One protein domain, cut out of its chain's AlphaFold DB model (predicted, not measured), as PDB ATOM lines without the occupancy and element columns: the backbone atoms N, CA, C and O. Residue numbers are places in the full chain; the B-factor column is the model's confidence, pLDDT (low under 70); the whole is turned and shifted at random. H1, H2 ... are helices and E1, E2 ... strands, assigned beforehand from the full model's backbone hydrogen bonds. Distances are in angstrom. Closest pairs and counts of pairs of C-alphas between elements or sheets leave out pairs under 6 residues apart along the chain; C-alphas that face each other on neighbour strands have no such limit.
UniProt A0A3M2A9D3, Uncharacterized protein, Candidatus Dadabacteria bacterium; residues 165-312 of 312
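This is residues 165 to 312 of the 312 residues of an uncharacterized protein of Candidatus Dadabacteria bacterium (UniProt A0A3M2A9D3). Little regular structure is seen: short helices H2, H3 and H4 sit among long loops, with a small sheet, E1 E2 E3, towards one end and the loop round residue 183 at the other. The 148 printed residues include four named helices, then three named strands; the class is mixed, with 29 residues in named elements. The antiparallel sheet is a meander, each strand neighbouring the one before. The whole is compact, radius of gyration of the C-alphas 16.4 A, but elongated, 61 by 33 by 32 A.

H1, residues 169 to 172, begins at C-alpha (-14.449, 38.041, -1.117). H2 is residues 220 to 223, H3 239 to 244 (8.5 A) and H4 252 to 255. E1 is 284 to 286, E2 289 to 292 (10.2 A), and E3 300 to 303 (10.1 A), ending at C-alpha (-1.669, 34.419, 23.155).

H2 and H3 touch, closest C-alphas His 222 and Ala 241, 4.1 A. Hairpins E1-E2 and E2-E3 have N 284 and O 291 at 2.8 A, and N 290 and O 302 at 3.0 A.

The printed part has no cut. Links H1-H2, H2-H3 and H4-E1 are long. Residues 189 to 190 and 306 to 312 have pLDDT under 70.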
ATOM      1  N   GLU A 165      -2.473  34.460  -2.016       92.62
ATOM      2  CA  GLU A 165      -2.926  33.332  -1.183       92.62
ATOM      3  C   GLU A 165      -4.319  33.589  -0.596       92.62
ATOM      4  O   GLU A 165      -5.185  32.712  -0.600       92.62
ATOM      5  N   SER A 166      -4.549  34.806  -0.098       93.56
ATOM      6  CA  SER A 166      -5.841  35.231   0.418       93.56
ATOM      7  C   SER A 166      -6.427  36.354  -0.427       93.56
ATOM      8  O   SER A 166      -5.760  37.325  -0.775       93.56
ATOM      9  N   LEU A 167      -7.712  36.211  -0.752       95.12
ATOM     10  CA  LEU A 167      -8.479  37.171  -1.539       95.12
ATOM     11  C   LEU A 167      -9.661  37.664  -0.724       95.12
ATOM     12  O   LEU A 167     -10.404  36.868  -0.142       95.12
ATOM     13  N   HIS A 168      -9.867  38.977  -0.725       95.50
ATOM     14  CA  HIS A 168     -11.059  39.558  -0.144       95.50
ATOM     15  C   HIS A 168     -12.256  39.141  -0.997       95.50
ATOM     16  O   HIS A 168     -12.204  39.239  -2.223       95.50
ATOM     17  N   GLU A 169     -13.334  38.653  -0.383       94.31
ATOM     18  CA  GLU A 169     -14.449  38.041  -1.117       94.31
ATOM     19  C   GLU A 169     -15.010  38.940  -2.241       94.31
ATOM     20  O   GLU A 169     -15.066  38.477  -3.384       94.31
ATOM     21  N   PRO A 170     -15.294  40.239  -2.008       93.69
ATOM     22  CA  PRO A 170     -15.645  41.167  -3.081       93.69
ATOM     23  C   PRO A 170     -14.630  41.238  -4.234       93.69
ATOM     24  O   PRO A 170     -15.035  41.364  -5.387       93.69
ATOM     25  N   ALA A 171     -13.325  41.154  -3.962       92.31
ATOM     26  CA  ALA A 171     -12.288  41.171  -4.996       92.31
ATOM     27  C   ALA A 171     -12.234  39.839  -5.765       92.31
ATOM     28  O   ALA A 171     -12.186  39.829  -7.000       92.31
ATOM     29  N   ARG A 172     -12.335  38.710  -5.053       90.81
ATOM     30  CA  ARG A 172     -12.435  37.365  -5.642       90.81
ATOM     31  C   ARG A 172     -13.601  37.279  -6.625       90.81
ATOM     32  O   ARG A 172     -13.427  36.797  -7.742       90.81
ATOM     33  N   GLU A 173     -14.751  37.824  -6.244       90.31
ATOM     34  CA  GLU A 173     -15.981  37.826  -7.044       90.31
ATOM     35  C   GLU A 173     -16.047  38.935  -8.103       90.31
ATOM     36  O   GLU A 173     -17.023  39.016  -8.844       90.31
ATOM     37  N   GLY A 174     -15.038  39.809  -8.189       89.00
ATOM     38  CA  GLY A 174     -15.021  40.893  -9.175       89.00
ATOM     39  C   GLY A 174     -15.963  42.061  -8.872       89.00
ATOM     40  O   GLY A 174     -16.213  42.924  -9.713       89.00
ATOM     41  N   LYS A 175     -16.472  42.147  -7.642       90.75
ATOM     42  CA  LYS A 175     -17.399  43.185  -7.177       90.75
ATOM     43  C   LYS A 175     -16.673  44.487  -6.803       90.75
ATOM     44  O   LYS A 175     -16.956  45.102  -5.774       90.75
ATOM     45  N   CYS A 176     -15.764  44.955  -7.660       90.44
ATOM     46  CA  CYS A 176     -14.914  46.131  -7.424       90.44
ATOM     47  C   CYS A 176     -15.730  47.387  -7.060       90.44
ATOM     48  O   CYS A 176     -15.346  48.168  -6.188       90.44
ATOM     49  N   LEU A 177     -16.896  47.558  -7.694       89.44
ATOM     50  CA  LEU A 177     -17.758  48.732  -7.525       89.44
ATOM     51  C   LEU A 177     -18.562  48.765  -6.225       89.44
ATOM     52  O   LEU A 177     -19.261  49.743  -5.982       89.44
ATOM     53  N   ILE A 178     -18.481  47.745  -5.370       91.12
ATOM     54  CA  ILE A 178     -19.044  47.846  -4.015       91.12
ATOM     55  C   ILE A 178     -18.237  48.848  -3.182       91.12
ATOM     56  O   ILE A 178     -18.799  49.576  -2.357       91.12
ATOM     57  N   CYS A 179     -16.931  48.927  -3.445       91.50
ATOM     58  CA  CYS A 179     -16.020  49.824  -2.750       91.50
ATOM     59  C   CYS A 179     -15.565  50.988  -3.620       91.50
ATOM     60  O   CYS A 179     -15.368  52.070  -3.080       91.50
ATOM     61  N   HIS A 180     -15.428  50.795  -4.933       90.38
ATOM     62  CA  HIS A 180     -14.867  51.802  -5.825       90.38
ATOM     63  C   HIS A 180     -15.915  52.569  -6.641       90.38
ATOM     64  O   HIS A 180     -16.982  52.056  -6.995       90.38
ATOM     65  N   PHE A 181     -15.578  53.806  -6.982       86.88
ATOM     66  CA  PHE A 181     -16.142  54.501  -8.128       86.88
ATOM     67  C   PHE A 181     -15.167  54.405  -9.301       86.88
ATOM     68  O   PHE A 181     -13.966  54.583  -9.122       86.88
ATOM     69  N   THR A 182     -15.685  54.123 -10.496       83.00
ATOM     70  CA  THR A 182     -14.899  54.152 -11.740       83.00
ATOM     71  C   THR A 182     -14.667  55.557 -12.263       83.00
ATOM     72  O   THR A 182     -13.747  55.735 -13.038       83.00
ATOM     73  N   HIS A 183     -15.471  56.531 -11.839       84.44
ATOM     74  CA  HIS A 183     -15.259  57.952 -12.099       84.44
ATOM     75  C   HIS A 183     -15.315  58.698 -10.759       84.44
ATOM     76  O   HIS A 183     -16.036  58.244  -9.865       84.44
ATOM     77  N   PRO A 184     -14.599  59.817 -10.581       73.88
ATOM     78  CA  PRO A 184     -14.680  60.627  -9.374       73.88
ATOM     79  C   PRO A 184     -16.131  60.997  -9.045       73.88
ATOM     80  O   PRO A 184     -16.863  61.505  -9.892       73.88
ATOM     81  N   ASP A 185     -16.547  60.749  -7.804       75.06
ATOM     82  CA  ASP A 185     -17.803  61.275  -7.272       75.06
ATOM     83  C   ASP A 185     -17.446  62.455  -6.362       75.06
ATOM     84  O   ASP A 185     -16.773  62.247  -5.349       75.06
ATOM     85  N   PRO A 186     -17.866  63.688  -6.692       71.50
ATOM     86  CA  PRO A 186     -17.489  64.881  -5.935       71.50
ATOM     87  C   PRO A 186     -17.990  64.861  -4.484       71.50
ATOM     88  O   PRO A 186     -17.518  65.643  -3.667       71.50
ATOM     89  N   ARG A 187     -18.918  63.959  -4.130       71.38
ATOM     90  CA  ARG A 187     -19.373  63.760  -2.745       71.38
ATOM     91  C   ARG A 187     -18.388  62.948  -1.902       71.38
ATOM     92  O   ARG A 187     -18.558  62.870  -0.687       71.38
ATOM     93  N   PHE A 188     -17.398  62.307  -2.525       70.25
ATOM     94  CA  PHE A 188     -16.449  61.423  -1.860       70.25
ATOM     95  C   PHE A 188     -15.011  61.831  -2.188       70.25
ATOM     96  O   PHE A 188     -14.465  61.504  -3.237       70.25
ATOM     97  N   GLU A 189     -14.344  62.464  -1.227       66.75
ATOM     98  CA  GLU A 189     -12.952  62.928  -1.354       66.75
ATOM     99  C   GLU A 189     -11.919  61.783  -1.375       66.75
ATOM    100  O   GLU A 189     -10.723  61.990  -1.579       66.75
ATOM    101  N   ASN A 190     -12.360  60.538  -1.174       68.19
ATOM    102  CA  ASN A 190     -11.484  59.408  -0.887       68.19
ATOM    103  C   ASN A 190     -10.983  58.677  -2.151       68.19
ATOM    104  O   ASN A 190     -10.945  57.447  -2.186       68.19
ATOM    105  N   ARG A 191     -10.622  59.447  -3.192       72.44
ATOM    106  CA  ARG A 191      -9.994  58.996  -4.457       72.44
ATOM    107  C   ARG A 191     -10.636  57.742  -5.055       72.44
ATOM    108  O   ARG A 191     -10.004  56.691  -5.186       72.44
ATOM    109  N   GLY A 192     -11.928  57.841  -5.348       82.00
ATOM    110  CA  GLY A 192     -12.676  56.753  -5.972       82.00
ATOM    111  C   GLY A 192     -13.106  55.644  -5.010       82.00
ATOM    112  O   GLY A 192     -13.328  54.527  -5.467       82.00
ATOM    113  N   LEU A 193     -13.239  55.912  -3.705       88.75
ATOM    114  CA  LEU A 193     -13.888  55.009  -2.744       88.75
ATOM    115  C   LEU A 193     -15.294  55.490  -2.358       88.75
ATOM    116  O   LEU A 193     -15.526  56.672  -2.126       88.75
ATOM    117  N   ARG A 194     -16.218  54.543  -2.184       90.00
ATOM    118  CA  ARG A 194     -17.624  54.744  -1.784       90.00
ATOM    119  C   ARG A 194     -17.807  54.962  -0.281       90.00
ATOM    120  O   ARG A 194     -18.844  54.612   0.280       90.00
ATOM    121  N   GLY A 195     -16.778  55.423   0.417       90.50
ATOM    122  CA  GLY A 195     -16.793  55.572   1.867       90.50
ATOM    123  C   GLY A 195     -15.442  55.984   2.438       90.50
ATOM    124  O   GLY A 195     -14.417  55.963   1.750       90.50
ATOM    125  N   ARG A 196     -15.451  56.358   3.720       91.44
ATOM    126  CA  ARG A 196     -14.230  56.705   4.451       91.44
ATOM    127  C   ARG A 196     -13.418  55.451   4.756       91.44
ATOM    128  O   ARG A 196     -13.964  54.434   5.179       91.44
ATOM    129  N   TYR A 197     -12.128  55.551   4.473       92.50
ATOM    130  CA  TYR A 197     -11.124  54.522   4.686       92.50
ATOM    131  C   TYR A 197      -9.736  55.172   4.602       92.50
ATOM    132  O   TYR A 197      -9.383  55.664   3.523       92.50
ATOM    133  N   PRO A 198      -8.951  55.214   5.691       92.19
ATOM    134  CA  PRO A 198      -7.603  55.763   5.664       92.19
ATOM    135  C   PRO A 198      -6.663  54.902   4.821       92.19
ATOM    136  O   PRO A 198      -6.507  53.703   5.052       92.19
ATOM    137  N   ARG A 199      -5.993  55.530   3.853       87.25
ATOM    138  CA  ARG A 199      -5.029  54.875   2.948       87.25
ATOM    139  C   ARG A 199      -3.569  55.032   3.393       87.25
ATOM    140  O   ARG A 199      -2.662  54.642   2.665       87.25
ATOM    141  N   THR A 200      -3.347  55.646   4.549       88.94
ATOM    142  CA  THR A 200      -2.043  55.822   5.193       88.94
ATOM    143  C   THR A 200      -1.898  54.836   6.339       88.94
ATOM    144  O   THR A 200      -2.887  54.513   6.983       88.94
ATOM    145  N   ALA A 201      -0.667  54.417   6.647       90.62
ATOM    146  CA  ALA A 201      -0.417  53.471   7.737       90.62
ATOM    147  C   ALA A 201      -0.881  53.974   9.119       90.62
ATOM    148  O   ALA A 201      -1.256  53.181   9.976       90.62
ATOM    149  N   TYR A 202      -0.889  55.291   9.325       92.75
ATOM    150  CA  TYR A 202      -1.374  55.904  10.555       92.75
ATOM    151  C   TYR A 202      -2.527  56.860  10.266       92.75
ATOM    152  O   TYR A 202      -2.505  57.586   9.265       92.75
ATOM    153  N   ALA A 203      -3.518  56.860  11.152       93.50
ATOM    154  CA  ALA A 203      -4.656  57.767  11.138       93.50
ATOM    155  C   ALA A 203      -5.203  57.934  12.562       93.50
ATOM    156  O   ALA A 203      -5.257  56.976  13.330       93.50
ATOM    157  N   ARG A 204      -5.626  59.150  12.920       94.62
ATOM    158  CA  ARG A 204      -6.315  59.384  14.194       94.62
ATOM    159  C   ARG A 204      -7.651  58.645  14.188       94.62
ATOM    160  O   ARG A 204      -8.401  58.760  13.223       94.62
ATOM    161  N   TYR A 205      -7.957  57.926  15.261       94.12
ATOM    162  CA  TYR A 205      -9.247  57.265  15.381       94.12
ATOM    163  C   TYR A 205     -10.384  58.262  15.601       94.12
ATOM    164  O   TYR A 205     -10.357  59.055  16.542       94.12
ATOM    165  N   GLU A 206     -11.420  58.155  14.773       93.06
ATOM    166  CA  GLU A 206     -12.671  58.891  14.908       93.06
ATOM    167  C   GLU A 206     -13.837  57.979  14.509       93.06
ATOM    168  O   GLU A 206     -13.704  57.108  13.643       93.06
ATOM    169  N   LYS A 207     -15.007  58.164  15.131       90.75
ATOM    170  CA  LYS A 207     -16.173  57.320  14.844       90.75
ATOM    171  C   LYS A 207     -16.553  57.410  13.358       90.75
ATOM    172  O   LYS A 207     -16.763  58.493  12.811       90.75
ATOM    173  N   GLY A 208     -16.668  56.250  12.711       91.25
ATOM    174  CA  GLY A 208     -17.007  56.133  11.292       91.25
ATOM    175  C   GLY A 208     -15.858  56.457  10.333       91.25
ATOM    176  O   GLY A 208     -16.120  56.713   9.152       91.25
ATOM    177  N   ILE A 209     -14.604  56.487  10.802       92.75
ATOM    178  CA  ILE A 209     -13.423  56.597   9.932       92.75
ATOM    179  C   ILE A 209     -13.305  55.406   8.961       92.75
ATOM    180  O   ILE A 209     -12.796  55.575   7.855       92.75
ATOM    181  N   TYR A 210     -13.870  54.249   9.328       94.94
ATOM    182  CA  TYR A 210     -13.970  53.038   8.509       94.94
ATOM    183  C   TYR A 210     -15.361  52.811   7.913       94.94
ATOM    184  O   TYR A 210     -15.699  51.690   7.551       94.94
ATOM    185  N   GLY A 211     -16.155  53.869   7.716       94.38
ATOM    186  CA  GLY A 211     -17.522  53.750   7.189       94.38
ATOM    187  C   GLY A 211     -17.643  53.052   5.820       94.38
ATOM    188  O   GLY A 211     -18.745  52.702   5.405       94.38
ATOM    189  N   LEU A 212     -16.537  52.848   5.091       93.69
ATOM    190  CA  LEU A 212     -16.485  51.928   3.952       93.69
ATOM    191  C   LEU A 212     -16.653  50.457   4.376       93.69
ATOM    192  O   LEU A 212     -17.458  49.738   3.788       93.69
ATOM    193  N   CYS A 213     -15.879  50.035   5.373       94.44
ATOM    194  CA  CYS A 213     -15.784  48.673   5.892       94.44
ATOM    195  C   CYS A 213     -17.005  48.313   6.744       94.44
ATOM    196  O   CYS A 213     -17.538  47.212   6.611       94.44
ATOM    197  N   ASP A 214     -17.493  49.268   7.539       95.56
ATOM    198  CA  ASP A 214     -18.596  49.093   8.500       95.56
ATOM    199  C   ASP A 214     -19.937  48.733   7.838       95.56
ATOM    200  O   ASP A 214     -20.895  48.348   8.500       95.56
ATOM    201  N   ARG A 215     -20.026  48.845   6.505       93.94
ATOM    202  CA  ARG A 215     -21.196  48.391   5.739       93.94
ATOM    203  C   ARG A 215     -21.328  46.872   5.676       93.94
ATOM    204  O   ARG A 215     -22.397  46.380   5.324       93.94
ATOM    205  N   CYS A 216     -20.244  46.149   5.942       95.19
ATOM    206  CA  CYS A 216     -20.198  44.691   5.866       95.19
ATOM    207  C   CYS A 216     -19.528  44.066   7.094       95.19
ATOM    208  O   CYS A 216     -19.921  42.981   7.507       95.19
ATOM    209  N   HIS A 217     -18.538  44.736   7.684       93.56
ATOM    210  CA  HIS A 217     -17.858  44.285   8.894       93.56
ATOM    211  C   HIS A 217     -18.453  44.951  10.134       93.56
ATOM    212  O   HIS A 217     -18.844  46.114  10.095       93.56
ATOM    213  N   ALA A 218     -18.502  44.220  11.249       94.19
ATOM    214  CA  ALA A 218     -18.985  44.763  12.511       94.19
ATOM    215  C   ALA A 218     -18.046  45.882  13.017       94.19
ATOM    216  O   ALA A 218     -16.847  45.624  13.145       94.19
ATOM    217  N   PRO A 219     -18.562  47.072  13.388       94.44
ATOM    218  CA  PRO A 219     -17.752  48.136  13.997       94.44
ATOM    219  C   PRO A 219     -16.996  47.683  15.257       94.44
ATOM    220  O   PRO A 219     -15.875  48.133  15.504       94.44
ATOM    221  N   ALA A 220     -17.552  46.692  15.969       93.94
ATOM    222  CA  ALA A 220     -16.939  46.016  17.115       93.94
ATOM    223  C   ALA A 220     -15.520  45.493  16.832       93.94
ATOM    224  O   ALA A 220     -14.695  45.422  17.742       93.94
ATOM    225  N   LEU A 221     -15.186  45.214  15.561       93.25
ATOM    226  CA  LEU A 221     -13.827  44.891  15.123       93.25
ATOM    227  C   LEU A 221     -12.802  45.918  15.618       93.25
ATOM    228  O   LEU A 221     -11.700  45.534  16.000       93.25
ATOM    229  N   HIS A 222     -13.151  47.203  15.625       93.25
ATOM    230  CA  HIS A 222     -12.231  48.288  15.948       93.25
ATOM    231  C   HIS A 222     -12.693  49.190  17.104       93.25
ATOM    232  O   HIS A 222     -11.874  49.950  17.624       93.25
ATOM    233  N   ASP A 223     -13.970  49.155  17.499       92.56
ATOM    234  CA  ASP A 223     -14.513  50.022  18.555       92.56
ATOM    235  C   ASP A 223     -14.796  49.319  19.891       92.56
ATOM    236  O   ASP A 223     -14.834  50.005  20.915       92.56
ATOM    237  N   ASP A 224     -14.864  47.984  19.911       93.44
ATOM    238  CA  ASP A 224     -15.060  47.177  21.118       93.44
ATOM    239  C   ASP A 224     -13.747  46.477  21.547       93.44
ATOM    240  O   ASP A 224     -13.269  45.549  20.875       93.44
ATOM    241  N   PRO A 225     -13.140  46.886  22.681       92.31
ATOM    242  CA  PRO A 225     -11.946  46.247  23.236       92.31
ATOM    243  C   PRO A 225     -12.130  44.778  23.635       92.31
ATOM    244  O   PRO A 225     -11.128  44.082  23.768       92.31
ATOM    245  N   GLY A 226     -13.361  44.310  23.852       91.25
ATOM    246  CA  GLY A 226     -13.673  42.936  24.254       91.25
ATOM    247  C   GLY A 226     -14.102  42.026  23.101       91.25
ATOM    248  O   GLY A 226     -14.425  40.860  23.334       91.25
ATOM    249  N   PHE A 227     -14.128  42.529  21.864       91.44
ATOM    250  CA  PHE A 227     -14.659  41.788  20.724       91.44
ATOM    251  C   PHE A 227     -13.820  40.543  20.392       91.44
ATOM    252  O   PHE A 227     -12.627  40.623  20.087       91.44
ATOM    253  N   ARG A 228     -14.455  39.362  20.441       86.44
ATOM    254  CA  ARG A 228     -13.759  38.058  20.417       86.44
ATOM    255  C   ARG A 228     -13.765  37.343  19.071       86.44
ATOM    256  O   ARG A 228     -13.014  36.383  18.914       86.44
ATOM    257  N   GLU A 229     -14.613  37.757  18.128       84.19
ATOM    258  CA  GLU A 229     -14.744  37.058  16.838       84.19
ATOM    259  C   GLU A 229     -13.467  37.175  15.997       84.19
ATOM    260  O   GLU A 229     -13.136  36.294  15.202       84.19
ATOM    261  N   THR A 230     -12.692  38.235  16.226       77.00
ATOM    262  CA  THR A 230     -11.359  38.382  15.647       77.00
ATOM    263  C   THR A 230     -10.381  37.458  16.372       77.00
ATOM    264  O   THR A 230     -10.247  37.467  17.596       77.00
ATOM    265  N   ARG A 231      -9.621  36.671  15.607       81.75
ATOM    266  CA  ARG A 231      -8.532  35.838  16.149       81.75
ATOM    267  C   ARG A 231      -7.271  36.652  16.493       81.75
ATOM    268  O   ARG A 231      -6.274  36.073  16.930       81.75
ATOM    269  N   PHE A 232      -7.297  37.972  16.311       89.19
ATOM    270  CA  PHE A 232      -6.212  38.880  16.676       89.19
ATOM    271  C   PHE A 232      -6.525  39.529  18.028       89.19
ATOM    272  O   PHE A 232      -6.965  40.674  18.130       89.19
ATOM    273  N   ARG A 233      -6.341  38.733  19.083       88.38
ATOM    274  CA  ARG A 233      -6.578  39.112  20.476       88.38
ATOM    275  C   ARG A 233      -5.508  38.523  21.384       88.38
ATOM    276  O   ARG A 233      -4.973  37.455  21.077       88.38
ATOM    277  N   THR A 234      -5.247  39.182  22.504       88.75
ATOM    278  CA  THR A 234      -4.466  38.620  23.612       88.75
ATOM    279  C   THR A 234      -5.394  38.429  24.799       88.75
ATOM    280  O   THR A 234      -5.996  39.391  25.266       88.75
ATOM    281  N   ARG A 235      -5.587  37.184  25.250       85.81
ATOM    282  CA  ARG A 235      -6.645  36.842  26.218       85.81
ATOM    283  C   ARG A 235      -7.981  37.485  25.797       85.81
ATOM    284  O   ARG A 235      -8.471  37.192  24.707       85.81
ATOM    285  N   ASP A 236      -8.536  38.387  26.598       86.25
ATOM    286  CA  ASP A 236      -9.819  39.045  26.332       86.25
ATOM    287  C   ASP A 236      -9.695  40.395  25.602       86.25
ATOM    288  O   ASP A 236     -10.709  41.010  25.291       86.25
ATOM    289  N   GLU A 237      -8.476  40.853  25.299       91.06
ATOM    290  CA  GLU A 237      -8.219  42.144  24.655       91.06
ATOM    291  C   GLU A 237      -8.164  42.013  23.124       91.06
ATOM    292  O   GLU A 237      -7.271  41.368  22.562       91.06
ATOM    293  N   ASN A 238      -9.092  42.682  22.440       93.44
ATOM    294  CA  ASN A 238      -9.104  42.861  20.993       93.44
ATOM    295  C   ASN A 238      -7.939  43.761  20.550       93.44
ATOM    296  O   ASN A 238      -7.952  44.985  20.732       93.44
ATOM    297  N   LEU A 239      -6.939  43.161  19.903       93.31
ATOM    298  CA  LEU A 239      -5.750  43.892  19.476       93.31
ATOM    299  C   LEU A 239      -6.038  44.823  18.294       93.31
ATOM    300  O   LEU A 239      -5.330  45.816  18.151       93.31
ATOM    301  N   HIS A 240      -7.073  44.583  17.481       94.75
ATOM    302  CA  HIS A 240      -7.468  45.547  16.449       94.75
ATOM    303  C   HIS A 240      -7.888  46.875  17.082       94.75
ATOM    304  O   HIS A 240      -7.342  47.918  16.724       94.75
ATOM    305  N   ALA A 241      -8.792  46.835  18.068       95.00
ATOM    306  CA  ALA A 241      -9.244  48.026  18.780       95.00
ATOM    307  C   ALA A 241      -8.083  48.748  19.480       95.00
ATOM    308  O   ALA A 241      -8.006  49.974  19.413       95.00
ATOM    309  N   ARG A 242      -7.139  48.007  20.081       94.12
ATOM    310  CA  ARG A 242      -5.928  48.583  20.691       94.12
ATOM    311  C   ARG A 242      -5.097  49.386  19.685       94.12
ATOM    312  O   ARG A 242      -4.715  50.514  19.974       94.12
ATOM    313  N   HIS A 243      -4.818  48.814  18.513       94.25
ATOM    314  CA  HIS A 243      -3.969  49.443  17.498       94.25
ATOM    315  C   HIS A 243      -4.671  50.602  16.794       94.25
ATOM    316  O   HIS A 243      -4.095  51.677  16.639       94.25
ATOM    317  N   VAL A 244      -5.926  50.400  16.397       95.62
ATOM    318  CA  VAL A 244      -6.711  51.416  15.695       95.62
ATOM    319  C   VAL A 244      -6.928  52.646  16.573       95.62
ATOM    320  O   VAL A 244      -6.866  53.760  16.064       95.62
ATOM    321  N   ARG A 245      -7.150  52.459  17.880       94.38
ATOM    322  CA  ARG A 245      -7.439  53.540  18.835       94.38
ATOM    323  C   ARG A 245      -6.204  54.101  19.548       94.38
ATOM    324  O   ARG A 245      -6.364  54.908  20.461       94.38
ATOM    325  N   ALA A 246      -5.000  53.678  19.165       94.00
ATOM    326  CA  ALA A 246      -3.760  54.249  19.681       94.00
ATOM    327  C   ALA A 246      -3.586  55.720  19.246       94.00
ATOM    328  O   ALA A 246      -4.311  56.222  18.385       94.00
ATOM    329  N   GLU A 247      -2.591  56.405  19.812       92.06
ATOM    330  CA  GLU A 247      -2.179  57.742  19.374       92.06
ATOM    331  C   GLU A 247      -0.686  57.741  18.978       92.06
ATOM    332  O   GLU A 247       0.173  57.680  19.860       92.06
ATOM    333  N   PRO A 248      -0.354  57.797  17.666       90.50
ATOM    334  CA  PRO A 248      -1.268  57.756  16.520       90.50
ATOM    335  C   PRO A 248      -1.869  56.357  16.294       90.50
ATOM    336  O   PRO A 248      -1.222  55.341  16.541       90.50
ATOM    337  N   GLY A 249      -3.098  56.309  15.776       94.31
ATOM    338  CA  GLY A 249      -3.789  55.054  15.481       94.31
ATOM    339  C   GLY A 249      -3.181  54.361  14.269       94.31
ATOM    340  O   GLY A 249      -2.816  55.015  13.289       94.31
ATOM    341  N   VAL A 250      -3.071  53.034  14.319       94.12
ATOM    342  CA  VAL A 250      -2.626  52.213  13.185       94.12
ATOM    343  C   VAL A 250      -3.836  51.900  12.316       94.12
ATOM    344  O   VAL A 250      -4.802  51.284  12.770       94.12
ATOM    345  N   ALA A 251      -3.800  52.336  11.060       95.00
ATOM    346  CA  ALA A 251      -4.910  52.123  10.148       95.00
ATOM    347  C   ALA A 251      -4.962  50.677   9.641       95.00
ATOM    348  O   ALA A 251      -3.927  50.029   9.492       95.00
ATOM    349  N   CYS A 252      -6.149  50.195   9.257       94.81
ATOM    350  CA  CYS A 252      -6.293  48.878   8.621       94.81
ATOM    351  C   CYS A 252      -5.356  48.710   7.409       94.81
ATOM    352  O   CYS A 252      -4.772  47.646   7.245       94.81
ATOM    353  N   SER A 253      -5.147  49.770   6.616       92.88
ATOM    354  CA  SER A 253      -4.259  49.772   5.440       92.88
ATOM    355  C   SER A 253      -2.771  49.613   5.761       92.88
ATOM    356  O   SER A 253      -1.983  49.337   4.858       92.88
ATOM    357  N   ALA A 254      -2.366  49.766   7.026       92.50
ATOM    358  CA  ALA A 254      -1.007  49.459   7.460       92.50
ATOM    359  C   ALA A 254      -0.749  47.951   7.459       92.50
ATOM    360  O   ALA A 254       0.336  47.508   7.086       92.50
ATOM    361  N   CYS A 255      -1.755  47.181   7.887       91.75
ATOM    362  CA  CYS A 255      -1.626  45.754   8.145       91.75
ATOM    363  C   CYS A 255      -2.321  44.880   7.111       91.75
ATOM    364  O   CYS A 255      -1.929  43.728   6.976       91.75
ATOM    365  N   HIS A 256      -3.313  45.406   6.395       93.88
ATOM    366  CA  HIS A 256      -4.114  44.651   5.444       93.88
ATOM    367  C   HIS A 256      -4.057  45.232   4.038       93.88
ATOM    368  O   HIS A 256      -4.218  46.441   3.838       93.88
ATOM    369  N   ASP A 257      -3.922  44.337   3.063       93.44
ATOM    370  CA  ASP A 257      -4.287  44.618   1.685       93.44
ATOM    371  C   ASP A 257      -5.735  44.162   1.498       93.44
ATOM    372  O   ASP A 257      -6.070  42.985   1.581       93.44
ATOM    373  N   VAL A 258      -6.627  45.129   1.306       93.75
ATOM    374  CA  VAL A 258      -8.077  44.892   1.254       93.75
ATOM    375  C   VAL A 258      -8.536  44.210  -0.035       93.75
ATOM    376  O   VAL A 258      -9.725  43.926  -0.183       93.75
ATOM    377  N   HIS A 259      -7.630  43.991  -0.987       94.88
ATOM    378  CA  HIS A 259      -7.906  43.278  -2.225       94.88
ATOM    379  C   HIS A 259      -7.409  41.841  -2.121       94.88
ATOM    380  O   HIS A 259      -8.212  40.905  -2.188       94.88
ATOM    381  N   ALA A 260      -6.099  41.684  -1.936       94.00
ATOM    382  CA  ALA A 260      -5.420  40.401  -1.989       94.00
ATOM    383  C   ALA A 260      -4.075  40.443  -1.259       94.00
ATOM    384  O   ALA A 260      -3.391  41.463  -1.268       94.00
ATOM    385  N   SER A 261      -3.669  39.323  -0.661       93.06
ATOM    386  CA  SER A 261      -2.340  39.184  -0.069       93.06
ATOM    387  C   SER A 261      -1.776  37.780  -0.243       93.06
ATOM    388  O   SER A 261      -2.498  36.791  -0.156       93.06
ATOM    389  N   ASP A 262      -0.452  37.692  -0.353       92.00
ATOM    390  CA  ASP A 262       0.334  36.452  -0.293       92.00
ATOM    391  C   ASP A 262       0.448  35.866   1.125       92.00
ATOM    392  O   ASP A 262       1.296  35.021   1.391       92.00
ATOM    393  N   ARG A 263      -0.349  36.363   2.076       90.81
ATOM    394  CA  ARG A 263      -0.432  35.843   3.443       90.81
ATOM    395  C   ARG A 263      -1.885  35.613   3.807       90.81
ATOM    396  O   ARG A 263      -2.771  36.307   3.310       90.81
ATOM    397  N   ALA A 264      -2.126  34.704   4.743       89.44
ATOM    398  CA  ALA A 264      -3.450  34.464   5.303       89.44
ATOM    399  C   ALA A 264      -4.123  35.743   5.853       89.44
ATOM    400  O   ALA A 264      -3.467  36.676   6.321       89.44
ATOM    401  N   ALA A 265      -5.461  35.745   5.841       89.62
ATOM    402  CA  ALA A 265      -6.308  36.805   6.401       89.62
ATOM    403  C   ALA A 265      -5.987  38.224   5.886       89.62
ATOM    404  O   ALA A 265      -6.113  39.200   6.628       89.62
ATOM    405  N   LEU A 266      -5.584  38.339   4.616       94.06
ATOM    406  CA  LEU A 266      -5.300  39.608   3.942       94.06
ATOM    407  C   LEU A 266      -4.193  40.435   4.594       94.06
ATOM    408  O   LEU A 266      -4.112  41.638   4.368       94.06
ATOM    409  N   VAL A 267      -3.347  39.826   5.426       92.62
ATOM    410  CA  VAL A 267      -2.258  40.549   6.085       92.62
ATOM    411  C   VAL A 267      -1.218  40.937   5.041       92.62
ATOM    412  O   VAL A 267      -0.661  40.069   4.380       92.62
ATOM    413  N   SER A 268      -0.927  42.224   4.893       92.12
ATOM    414  CA  SER A 268       0.089  42.742   3.979       92.12
ATOM    415  C   SER A 268       1.464  42.150   4.279       92.12
ATOM    416  O   SER A 268       1.878  42.074   5.433       92.12
ATOM    417  N   ALA A 269       2.229  41.814   3.240       89.75
ATOM    418  CA  ALA A 269       3.644  41.465   3.395       89.75
ATOM    419  C   ALA A 269       4.529  42.679   3.739       89.75
ATOM    420  O   ALA A 269       5.621  42.511   4.278       89.75
ATOM    421  N   TRP A 270       4.049  43.896   3.459       89.75
ATOM    422  CA  TRP A 270       4.813  45.135   3.585       89.75
ATOM    423  C   TRP A 270       3.968  46.267   4.167       89.75
ATOM    424  O   TRP A 270       2.859  46.523   3.693       89.75
ATOM    425  N   VAL A 271       4.532  46.999   5.127       88.44
ATOM    426  CA  VAL A 271       3.994  48.268   5.627       88.44
ATOM    427  C   VAL A 271       4.552  49.402   4.776       88.44
ATOM    428  O   VAL A 271       5.765  49.518   4.593       88.44
ATOM    429  N   ARG A 272       3.672  50.265   4.261       86.81
ATOM    430  CA  ARG A 272       4.053  51.419   3.437       86.81
ATOM    431  C   ARG A 272       3.897  52.708   4.231       86.81
ATOM    432  O   ARG A 272       2.783  53.117   4.553       86.81
ATOM    433  N   LEU A 273       5.023  53.353   4.526       84.38
ATOM    434  CA  LEU A 273       5.063  54.644   5.208       84.38
ATOM    435  C   LEU A 273       5.321  55.768   4.190       84.38
ATOM    436  O   LEU A 273       6.126  55.581   3.277       84.38
ATOM    437  N   PRO A 274       4.672  56.940   4.318       79.88
ATOM    438  CA  PRO A 274       4.903  58.056   3.404       79.88
ATOM    439  C   PRO A 274       6.383  58.457   3.346       79.88
ATOM    440  O   PRO A 274       6.995  58.724   4.379       79.88
ATOM    441  N   GLY A 275       6.950  58.503   2.136       84.38
ATOM    442  CA  GLY A 275       8.333  58.934   1.899       84.38
ATOM    443  C   GLY A 275       9.416  57.974   2.404       84.38
ATOM    444  O   GLY A 275      10.570  58.383   2.496       84.38
ATOM    445  N   LYS A 276       9.069  56.728   2.751       86.69
ATOM    446  CA  LYS A 276      10.026  55.711   3.205       86.69
ATOM    447  C   LYS A 276       9.912  54.440   2.373       86.69
ATOM    448  O   LYS A 276       8.844  54.134   1.843       86.69
ATOM    449  N   GLU A 277      11.006  53.688   2.327       90.12
ATOM    450  CA  GLU A 277      11.006  52.343   1.759       90.12
ATOM    451  C   GLU A 277      10.026  51.425   2.511       90.12
ATOM    452  O   GLU A 277       9.887  51.552   3.736       90.12
ATOM    453  N   PRO A 278       9.328  50.510   1.809       89.25
ATOM    454  CA  PRO A 278       8.448  49.541   2.445       89.25
ATOM    455  C   PRO A 278       9.193  48.683   3.471       89.25
ATOM    456  O   PRO A 278      10.274  48.162   3.202       89.25
ATOM    457  N   VAL A 279       8.582  48.490   4.639       89.12
ATOM    458  CA  VAL A 279       9.152  47.675   5.720       89.12
ATOM    459  C   VAL A 279       8.446  46.315   5.741       89.12
ATOM    460  O   VAL A 279       7.212  46.297   5.674       89.12
ATOM    461  N   PRO A 280       9.167  45.180   5.834       89.81
ATOM    462  CA  PRO A 280       8.537  43.864   5.919       89.81
ATOM    463  C   PRO A 280       7.577  43.787   7.103       89.81
ATOM    464  O   PRO A 280       7.900  44.280   8.180       89.81
ATOM    465  N   MET A 281       6.425  43.141   6.940       89.69
ATOM    466  CA  MET A 281       5.491  42.888   8.035       89.69
ATOM    467  C   MET A 281       5.979  41.723   8.906       89.69
ATOM    468  O   MET A 281       5.968  40.571   8.477       89.69
ATOM    469  N   GLY A 282       6.343  42.005  10.158       88.25
ATOM    470  CA  GLY A 282       6.828  41.013  11.125       88.25
ATOM    471  C   GLY A 282       5.737  40.166  11.790       88.25
ATOM    472  O   GLY A 282       5.928  39.697  12.907       88.25
ATOM    473  N   PHE A 283       4.570  40.021  11.163       89.56
ATOM    474  CA  PHE A 283       3.434  39.300  11.737       89.56
ATOM    475  C   PHE A 283       3.471  37.814  11.385       89.56
ATOM    476  O   PHE A 283       3.347  37.461  10.214       89.56
ATOM    477  N   ILE A 284       3.565  36.935  12.379       87.81
ATOM    478  CA  ILE A 284       3.549  35.478  12.203       87.81
ATOM    479  C   ILE A 284       2.435  34.907  13.076       87.81
ATOM    480  O   ILE A 284       2.486  35.009  14.298       87.81
ATOM    481  N   ALA A 285       1.424  34.302  12.454       84.75
ATOM    482  CA  ALA A 285       0.315  33.676  13.166       84.75
ATOM    483  C   ALA A 285       0.598  32.197  13.468       84.75
ATOM    484  O   ALA A 285       1.190  31.491  12.656       84.75
ATOM    485  N   PHE A 286       0.091  31.711  14.602       84.69
ATOM    486  CA  PHE A 286       0.010  30.286  14.934       84.69
ATOM    487  C   PHE A 286      -1.348  29.945  15.576       84.69
ATOM    488  O   PHE A 286      -2.198  30.815  15.810       84.69
ATOM    489  N   SER A 287      -1.599  28.656  15.829       82.81
ATOM    490  CA  SER A 287      -2.918  28.121  16.215       82.81
ATOM    491  C   SER A 287      -3.509  28.733  17.488       82.81
ATOM    492  O   SER A 287      -4.731  28.854  17.582       82.81
ATOM    493  N   THR A 288      -2.681  29.218  18.416       86.50
ATOM    494  CA  THR A 288      -3.097  29.823  19.696       86.50
ATOM    495  C   THR A 288      -2.790  31.318  19.815       86.50
ATOM    496  O   THR A 288      -3.169  31.941  20.803       86.50
ATOM    497  N   GLY A 289      -2.151  31.940  18.823       88.31
ATOM    498  CA  GLY A 289      -1.685  33.319  18.950       88.31
ATOM    499  C   GLY A 289      -0.918  33.824  17.734       88.31
ATOM    500  O   GLY A 289      -1.275  33.511  16.595       88.31
ATOM    501  N   GLY A 290       0.108  34.626  17.989       89.19
ATOM    502  CA  GLY A 290       1.068  35.071  16.988       89.19
ATOM    503  C   GLY A 290       2.189  35.916  17.589       89.19
ATOM    504  O   GLY A 290       2.155  36.289  18.763       89.19
ATOM    505  N   THR A 291       3.173  36.242  16.758       90.25
ATOM    506  CA  THR A 291       4.191  37.256  17.039       90.25
ATOM    507  C   THR A 291       4.061  38.421  16.069       90.25
ATOM    508  O   THR A 291       3.704  38.229  14.907       90.25
ATOM    509  N   CYS A 292       4.385  39.627  16.523       86.50
ATOM    510  CA  CYS A 292       4.477  40.827  15.692       86.50
ATOM    511  C   CYS A 292       5.743  41.628  16.029       86.50
ATOM    512  O   CYS A 292       6.188  41.609  17.172       86.50
ATOM    513  N   GLY A 293       6.310  42.335  15.047       83.38
ATOM    514  CA  GLY A 293       7.549  43.120  15.176       83.38
ATOM    515  C   GLY A 293       8.745  42.485  14.442       83.38
ATOM    516  O   GLY A 293       8.652  41.336  14.015       83.38
ATOM    517  N   PRO A 294       9.861  43.213  14.245       81.44
ATOM    518  CA  PRO A 294      10.172  44.543  14.780       81.44
ATOM    519  C   PRO A 294       9.721  45.727  13.893       81.44
ATOM    520  O   PRO A 294      10.198  46.846  14.048       81.44
ATOM    521  N   SER A 295       8.816  45.514  12.936       81.06
ATOM    522  CA  SER A 295       8.474  46.503  11.894       81.06
ATOM    523  C   SER A 295       7.910  47.837  12.402       81.06
ATOM    524  O   SER A 295       8.029  48.850  11.717       81.06
ATOM    525  N   CYS A 296       7.262  47.840  13.570       83.50
ATOM    526  CA  CYS A 296       6.634  49.031  14.161       83.50
ATOM    527  C   CYS A 296       6.997  49.221  15.639       83.50
ATOM    528  O   CYS A 296       7.132  50.351  16.095       83.50
ATOM    529  N   HIS A 297       7.135  48.120  16.369       89.25
ATOM    530  CA  HIS A 297       7.526  48.050  17.772       89.25
ATOM    531  C   HIS A 297       8.359  46.778  17.980       89.25
ATOM    532  O   HIS A 297       8.345  45.897  17.113       89.25
ATOM    533  N   ASP A 298       9.034  46.659  19.123       90.12
ATOM    534  CA  ASP A 298       9.809  45.467  19.481       90.12
ATOM    535  C   ASP A 298       8.965  44.190  19.434       90.12
ATOM    536  O   ASP A 298       7.754  44.213  19.685       90.12
ATOM    537  N   THR A 299       9.603  43.061  19.115       90.75
ATOM    538  CA  THR A 299       8.896  41.790  18.951       90.75
ATOM    539  C   THR A 299       8.055  41.455  20.179       90.75
ATOM    540  O   THR A 299       8.555  41.362  21.296       90.75
ATOM    541  N   THR A 300       6.759  41.261  19.955       89.50
ATOM    542  CA  THR A 300       5.767  40.976  20.991       89.50
ATOM    543  C   THR A 300       5.024  39.697  20.631       89.50
ATOM    544  O   THR A 300       4.657  39.488  19.474       89.50
ATOM    545  N   THR A 301       4.796  38.838  21.624       89.25
ATOM    546  CA  THR A 301       3.991  37.618  21.474       89.25
ATOM    547  C   THR A 301       2.627  37.844  22.100       89.25
ATOM    548  O   THR A 301       2.536  38.335  23.224       89.25
ATOM    549  N   TYR A 302       1.568  37.469  21.392       86.06
ATOM    550  CA  TYR A 302       0.214  37.495  21.925       86.06
ATOM    551  C   TYR A 302      -0.394  36.098  21.883       86.06
ATOM    552  O   TYR A 302      -0.229  35.350  20.918       86.06
ATOM    553  N   VAL A 303      -1.107  35.753  22.949       86.88
ATOM    554  CA  VAL A 303      -1.669  34.419  23.155       86.88
ATOM    555  C   VAL A 303      -3.161  34.565  23.435       86.88
ATOM    556  O   VAL A 303      -3.573  35.323  24.314       86.88
ATOM    557  N   ARG A 304      -3.991  33.862  22.663       85.19
ATOM    558  CA  ARG A 304      -5.455  33.894  22.788       85.19
ATOM    559  C   ARG A 304      -5.946  33.114  24.004       85.19
ATOM    560  O   ARG A 304      -6.906  33.533  24.644       85.19
ATOM    561  N   GLU A 305      -5.317  31.983  24.287       70.75
ATOM    562  CA  GLU A 305      -5.671  31.052  25.361       70.75
ATOM    563  C   GLU A 305      -4.379  30.668  26.074       70.75
ATOM    564  O   GLU A 305      -3.425  30.267  25.408       70.75
ATOM    565  N   ALA A 306      -4.308  30.862  27.395       54.84
ATOM    566  CA  ALA A 306      -3.123  30.485  28.161       54.84
ATOM    567  C   ALA A 306      -2.812  28.992  27.929       54.84
ATOM    568  O   ALA A 306      -3.755  28.198  27.865       54.84
ATOM    569  N   PRO A 307      -1.537  28.594  27.770       50.34
ATOM    570  CA  PRO A 307      -1.195  27.179  27.705       50.34
ATOM    571  C   PRO A 307      -1.688  26.474  28.980       50.34
ATOM    572  O   PRO A 307      -1.615  27.045  30.067       50.34
ATOM    573  N   GLU A 308      -2.192  25.239  28.848       48.34
ATOM    574  CA  GLU A 308      -2.774  24.448  29.954       48.34
ATOM    575  C   GLU A 308      -1.859  24.334  31.194       48.34
ATOM    576  O   GLU A 308      -2.342  24.074  32.294       48.34
ATOM    577  N   GLU A 309      -0.552  24.563  31.042       48.53
ATOM    578  CA  GLU A 309       0.452  24.503  32.110       48.53
ATOM    579  C   GLU A 309       0.457  25.708  33.070       48.53
ATOM    580  O   GLU A 309       1.007  25.585  34.158       48.53
ATOM    581  N   GLU A 310      -0.190  26.835  32.744       44.47
ATOM    582  CA  GLU A 310      -0.329  27.986  33.666       44.47
ATOM    583  C   GLU A 310      -1.619  27.948  34.516       44.47
ATOM    584  O   GLU A 310      -1.872  28.857  35.308       44.47
ATOM    585  N   LEU A 311      -2.448  26.908  34.367       39.41
ATOM    586  CA  LEU A 311      -3.716  26.732  35.097       39.41
ATOM    587  C   LEU A 311      -3.636  25.693  36.235       39.41
ATOM    588  O   LEU A 311      -4.677  25.217  36.698       39.41
ATOM    589  N   ARG A 312      -2.430  25.333  36.692       32.69
ATOM    590  CA  ARG A 312      -2.208  24.430  37.835       32.69
ATOM    591  C   ARG A 312      -1.398  25.082  38.943       32.69
ATOM    592  O   ARG A 312      -0.348  25.677  38.628       32.69
TER     593      ARG A 312